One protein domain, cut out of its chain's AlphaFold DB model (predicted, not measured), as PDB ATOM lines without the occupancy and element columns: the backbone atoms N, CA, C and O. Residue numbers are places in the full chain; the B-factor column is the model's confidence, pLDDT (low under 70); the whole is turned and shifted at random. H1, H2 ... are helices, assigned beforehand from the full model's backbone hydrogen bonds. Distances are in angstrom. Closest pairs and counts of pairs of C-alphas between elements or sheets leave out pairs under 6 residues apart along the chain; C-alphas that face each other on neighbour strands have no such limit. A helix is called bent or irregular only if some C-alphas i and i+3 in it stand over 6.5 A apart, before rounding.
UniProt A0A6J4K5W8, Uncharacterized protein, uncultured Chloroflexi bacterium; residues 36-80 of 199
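This is residues 36 to 80 of the 199 residues of an uncharacterized protein of uncultured Chloroflexi bacterium (UniProt A0A6J4K5W8). What shape is this? Two helices, H1 then H2, stand end to end as a wide V, with residues 58 to 60 at its corner and nothing packed between the arms. How is it made up? The printed part has 45 residues, of which 42 are in the two named helices, with no named strand; its class is all helix, and the whole is extended, with a radius of gyration of the C-alphas of 17.6 A and spans of 55 by 23 by 6 A.

Where is H1? It holds residues 36 to 57, 32.4 A long, from C-alpha 36 at (1.967, 45.650, 66.671). It is neither bent nor irregular, but only just: C-alphas 49 and 52 are 6.3 A apart. Where is H2? It holds residues 61 to 80, 28.7 A long, ending at C-alpha 80 (-34.526, 62.821, 29.287).

Do they meet? H1 and H2 are apart, joined by a tight link. Are the backbones helical? O i to N i+4 pairs within hydrogen-bond range number 15 of 18 in H1 and 15 of 16 in H2.

How long is it? The farthest C-alphas, of Ala 36 and Gly 80, are 55.0 A apart; the printed part has no cut. Where is confidence low? Residues 49 to 63 and 77 to 80 have pLDDT under 70.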
ATOM      1  N   ALA A  36       3.149  44.852  66.344       87.94
ATOM      2  CA  ALA A  36       1.967  45.650  66.671       87.94
ATOM      3  C   ALA A  36       1.322  46.269  65.418       87.94
ATOM      4  O   ALA A  36       0.105  46.201  65.253       87.94
ATOM      5  N   VAL A  37       2.135  46.812  64.505       89.19
ATOM      6  CA  VAL A  37       1.655  47.357  63.225       89.19
ATOM      7  C   VAL A  37       1.074  46.249  62.343       89.19
ATOM      8  O   VAL A  37      -0.004  46.422  61.777       89.19
ATOM      9  N   GLY A  38       1.736  45.091  62.267       91.00
ATOM     10  CA  GLY A  38       1.236  43.937  61.516       91.00
ATOM     11  C   GLY A  38      -0.112  43.424  62.032       91.00
ATOM     12  O   GLY A  38      -1.015  43.169  61.239       91.00
ATOM     13  N   ALA A  39      -0.284  43.333  63.353       88.88
ATOM     14  CA  ALA A  39      -1.541  42.909  63.969       88.88
ATOM     15  C   ALA A  39      -2.692  43.896  63.695       88.88
ATOM     16  O   ALA A  39      -3.799  43.469  63.373       88.88
ATOM     17  N   LEU A  40      -2.426  45.205  63.756       90.00
ATOM     18  CA  LEU A  40      -3.407  46.244  63.418       90.00
ATOM     19  C   LEU A  40      -3.838  46.182  61.949       90.00
ATOM     20  O   LEU A  40      -5.027  46.294  61.656       90.00
ATOM     21  N   LEU A  41      -2.894  45.958  61.031       88.25
ATOM     22  CA  LEU A  41      -3.200  45.807  59.606       88.25
ATOM     23  C   LEU A  41      -4.047  44.563  59.327       88.25
ATOM     24  O   LEU A  41      -4.998  44.637  58.549       88.25
ATOM     25  N   LEU A  42      -3.745  43.439  59.982       89.62
ATOM     26  CA  LEU A  42      -4.548  42.219  59.867       89.62
ATOM     27  C   LEU A  42      -5.968  42.417  60.413       89.62
ATOM     28  O   LEU A  42      -6.925  41.986  59.773       89.62
ATOM     29  N   LEU A  43      -6.120  43.111  61.544       85.38
ATOM     30  CA  LEU A  43      -7.429  43.428  62.117       85.38
ATOM     31  C   LEU A  43      -8.247  44.346  61.191       85.38
ATOM     32  O   LEU A  43      -9.430  44.101  60.963       85.38
ATOM     33  N   ALA A  44      -7.611  45.371  60.616       77.75
ATOM     34  CA  ALA A  44      -8.254  46.276  59.666       77.75
ATOM     35  C   ALA A  44      -8.699  45.539  58.392       77.75
ATOM     36  O   ALA A  44      -9.828  45.719  57.940       77.75
ATOM     37  N   MET A  45      -7.856  44.655  57.848       79.56
ATOM     38  CA  MET A  45      -8.215  43.801  56.710       79.56
ATOM     39  C   MET A  45      -9.377  42.858  57.038       79.56
ATOM     40  O   MET A  45     -10.304  42.736  56.239       79.56
ATOM     41  N   ALA A  46      -9.379  42.240  58.222       75.50
ATOM     42  CA  ALA A  46     -10.474  41.379  58.663       75.50
ATOM     43  C   ALA A  46     -11.801  42.147  58.801       75.50
ATOM     44  O   ALA A  46     -12.843  41.627  58.415       75.50
ATOM     45  N   ALA A  47     -11.775  43.396  59.275       72.25
ATOM     46  CA  ALA A  47     -12.965  44.243  59.343       72.25
ATOM     47  C   ALA A  47     -13.489  44.624  57.946       72.25
ATOM     48  O   ALA A  47     -14.687  44.542  57.691       72.25
ATOM     49  N   VAL A  48     -12.601  44.980  57.013       74.12
ATOM     50  CA  VAL A  48     -12.989  45.362  55.643       74.12
ATOM     51  C   VAL A  48     -13.580  44.182  54.864       74.12
ATOM     52  O   VAL A  48     -14.500  44.378  54.075       74.12
ATOM     53  N   VAL A  49     -13.086  42.961  55.089       68.69
ATOM     54  CA  VAL A  49     -13.565  41.756  54.389       68.69
ATOM     55  C   VAL A  49     -14.745  41.087  55.111       68.69
ATOM     56  O   VAL A  49     -15.627  40.546  54.449       68.69
ATOM     57  N   GLY A  50     -14.805  41.145  56.445       60.72
ATOM     58  CA  GLY A  50     -15.851  40.496  57.247       60.72
ATOM     59  C   GLY A  50     -17.180  41.255  57.294       60.72
ATOM     60  O   GLY A  50     -18.241  40.644  57.189       60.72
ATOM     61  N   VAL A  51     -17.146  42.589  57.375       57.56
ATOM     62  CA  VAL A  51     -18.357  43.429  57.452       57.56
ATOM     63  C   VAL A  51     -19.267  43.348  56.206       57.56
ATOM     64  O   VAL A  51     -20.486  43.319  56.382       57.56
ATOM     65  N   PRO A  52     -18.771  43.266  54.951       57.75
ATOM     66  CA  PRO A  52     -19.663  43.191  53.796       57.75
ATOM     67  C   PRO A  52     -20.398  41.850  53.668       57.75
ATOM     68  O   PRO A  52     -21.491  41.844  53.108       57.75
ATOM     69  N   MET A  53     -19.864  40.732  54.182       56.50
ATOM     70  CA  MET A  53     -20.531  39.426  54.049       56.50
ATOM     71  C   MET A  53     -21.800  39.317  54.903       56.50
ATOM     72  O   MET A  53     -22.806  38.793  54.427       56.50
ATOM     73  N   GLU A  54     -21.795  39.857  56.124       55.41
ATOM     74  CA  GLU A  54     -22.989  39.821  56.984       55.41
ATOM     75  C   GLU A  54     -24.070  40.809  56.522       55.41
ATOM     76  O   GLU A  54     -25.264  40.507  56.585       55.41
ATOM     77  N   LEU A  55     -23.665  41.943  55.940       54.22
ATOM     78  CA  LEU A  55     -24.589  42.871  55.280       54.22
ATOM     79  C   LEU A  55     -25.188  42.284  53.991       54.22
ATOM     80  O   LEU A  55     -26.333  42.591  53.665       54.22
ATOM     81  N   PHE A  56     -24.465  41.408  53.283       55.16
ATOM     82  CA  PHE A  56     -24.982  40.708  52.101       55.16
ATOM     83  C   PHE A  56     -26.013  39.625  52.455       55.16
ATOM     84  O   PHE A  56     -26.954  39.411  51.697       55.16
ATOM     85  N   ALA A  57     -25.880  38.973  53.614       59.28
ATOM     86  CA  ALA A  57     -26.849  37.980  54.092       59.28
ATOM     87  C   ALA A  57     -28.176  38.614  54.557       59.28
ATOM     88  O   ALA A  57     -29.235  38.003  54.436       59.28
ATOM     89  N   LEU A  58     -28.127  39.862  55.038       54.34
ATOM     90  CA  LEU A  58     -29.292  40.676  55.412       54.34
ATOM     91  C   LEU A  58     -29.792  41.588  54.283       54.34
ATOM     92  O   LEU A  58     -30.769  42.316  54.487       54.34
ATOM     93  N   ALA A  59     -29.173  41.539  53.094       55.38
ATOM     94  CA  ALA A  59     -29.635  42.221  51.887       55.38
ATOM     95  C   ALA A  59     -30.914  41.545  51.370       55.38
ATOM     96  O   ALA A  59     -30.948  40.807  50.389       55.38
ATOM     97  N   SER A  60     -31.979  41.819  52.114       62.88
ATOM     98  CA  SER A  60     -33.379  41.600  51.822       62.88
ATOM     99  C   SER A  60     -33.682  41.842  50.335       62.88
ATOM    100  O   SER A  60     -33.097  42.752  49.738       62.88
ATOM    101  N   PRO A  61     -34.630  41.108  49.721       65.06
ATOM    102  CA  PRO A  61     -35.066  41.341  48.337       65.06
ATOM    103  C   PRO A  61     -35.421  42.811  48.051       65.06
ATOM    104  O   PRO A  61     -35.357  43.241  46.898       65.06
ATOM    105  N   PHE A  62     -35.718  43.595  49.096       65.06
ATOM    106  CA  PHE A  62     -35.887  45.049  49.069       65.06
ATOM    107  C   PHE A  62     -34.634  45.836  48.648       65.06
ATOM    108  O   PHE A  62     -34.752  46.811  47.912       65.06
ATOM    109  N   ALA A  63     -33.429  45.427  49.054       68.06
ATOM    110  CA  ALA A  63     -32.188  46.080  48.634       68.06
ATOM    111  C   ALA A  63     -31.923  45.847  47.140       68.06
ATOM    112  O   ALA A  63     -31.565  46.770  46.409       68.06
ATOM    113  N   LEU A  64     -32.175  44.625  46.665       72.88
ATOM    114  CA  LEU A  64     -32.022  44.267  45.257       72.88
ATOM    115  C   LEU A  64     -33.062  44.999  44.391       72.88
ATOM    116  O   LEU A  64     -32.710  45.565  43.358       72.88
ATOM    117  N   THR A  65     -34.314  45.096  44.851       77.88
ATOM    118  CA  THR A  65     -35.341  45.919  44.182       77.88
ATOM    119  C   THR A  65     -35.022  47.409  44.226       77.88
ATOM    120  O   THR A  65     -35.241  48.078  43.222       77.88
ATOM    121  N   ALA A  66     -34.451  47.939  45.311       75.56
ATOM    122  CA  ALA A  66     -34.011  49.332  45.372       75.56
ATOM    123  C   ALA A  66     -32.879  49.616  44.372       75.56
ATOM    124  O   ALA A  66     -32.933  50.613  43.660       75.56
ATOM    125  N   ILE A  67     -31.895  48.718  44.248       76.38
ATOM    126  CA  ILE A  67     -30.821  48.839  43.250       76.38
ATOM    127  C   ILE A  67     -31.402  48.803  41.832       76.38
ATOM    128  O   ILE A  67     -31.079  49.669  41.019       76.38
ATOM    129  N   VAL A  68     -32.299  47.858  41.536       84.94
ATOM    130  CA  VAL A  68     -32.967  47.774  40.228       84.94
ATOM    131  C   VAL A  68     -33.799  49.031  39.955       84.94
ATOM    132  O   VAL A  68     -33.702  49.590  38.867       84.94
ATOM    133  N   ALA A  69     -34.548  49.537  40.936       84.81
ATOM    134  CA  ALA A  69     -35.324  50.768  40.807       84.81
ATOM    135  C   ALA A  69     -34.430  51.995  40.568       84.81
ATOM    136  O   ALA A  69     -34.759  52.824  39.725       84.81
ATOM    137  N   ILE A  70     -33.275  52.090  41.236       77.94
ATOM    138  CA  ILE A  70     -32.284  53.154  41.008       77.94
ATOM    139  C   ILE A  70     -31.696  53.053  39.596       77.94
ATOM    140  O   ILE A  70     -31.536  54.078  38.935       77.94
ATOM    141  N   LEU A  71     -31.396  51.846  39.111       80.31
ATOM    142  CA  LEU A  71     -30.876  51.629  37.757       80.31
ATOM    143  C   LEU A  71     -31.917  51.961  36.685       80.31
ATOM    144  O   LEU A  71     -31.588  52.629  35.709       80.31
ATOM    145  N   VAL A  72     -33.175  51.563  36.888       87.38
ATOM    146  CA  VAL A  72     -34.299  51.902  36.006       87.38
ATOM    147  C   VAL A  72     -34.542  53.410  36.022       87.38
ATOM    148  O   VAL A  72     -34.596  54.028  34.963       87.38
ATOM    149  N   TYR A  73     -34.595  54.033  37.200       80.31
ATOM    150  CA  TYR A  73     -34.717  55.484  37.331       80.31
ATOM    151  C   TYR A  73     -33.564  56.211  36.633       80.31
ATOM    152  O   TYR A  73     -33.810  57.158  35.900       80.31
ATOM    153  N   ARG A  74     -32.316  55.747  36.780       71.81
ATOM    154  CA  ARG A  74     -31.143  56.287  36.071       71.81
ATOM    155  C   ARG A  74     -31.239  56.101  34.558       71.81
ATOM    156  O   ARG A  74     -30.880  57.020  33.832       71.81
ATOM    157  N   ALA A  75     -31.727  54.957  34.084       75.06
ATOM    158  CA  ALA A  75     -31.910  54.697  32.659       75.06
ATOM    159  C   ALA A  75     -32.980  55.619  32.054       75.06
ATOM    160  O   ALA A  75     -32.738  56.234  31.022       75.06
ATOM    161  N   PHE A  76     -34.120  55.795  32.728       73.12
ATOM    162  CA  PHE A  76     -35.183  56.696  32.271       73.12
ATOM    163  C   PHE A  76     -34.828  58.179  32.448       73.12
ATOM    164  O   PHE A  76     -35.077  58.976  31.546       73.12
ATOM    165  N   ALA A  77     -34.177  58.556  33.550       62.88
ATOM    166  CA  ALA A  77     -33.655  59.909  33.750       62.88
ATOM    167  C   ALA A  77     -32.544  60.245  32.739       62.88
ATOM    168  O   ALA A  77     -32.434  61.390  32.312       62.88
ATOM    169  N   GLY A  78     -31.766  59.249  32.305       51.38
ATOM    170  CA  GLY A  78     -30.745  59.390  31.266       51.38
ATOM    171  C   GLY A  78     -31.301  59.558  29.848       51.38
ATOM    172  O   GLY A  78     -30.611  60.120  29.009       51.38
ATOM    173  N   ILE A  79     -32.541  59.134  29.576       53.09
ATOM    174  CA  ILE A  79     -33.196  59.330  28.266       53.09
ATOM    175  C   ILE A  79     -33.774  60.755  28.134       53.09
ATOM    176  O   ILE A  79     -33.926  61.259  27.025       53.09
ATOM    177  N   GLY A  80     -34.052  61.431  29.255       44.16
ATOM    178  CA  GLY A  80     -34.526  62.821  29.287       44.16
ATOM    179  C   GLY A  80     -33.437  63.868  29.528       44.16
ATOM    180  O   GLY A  80     -33.694  65.059  29.358       44.16
TER     181      GLY A  80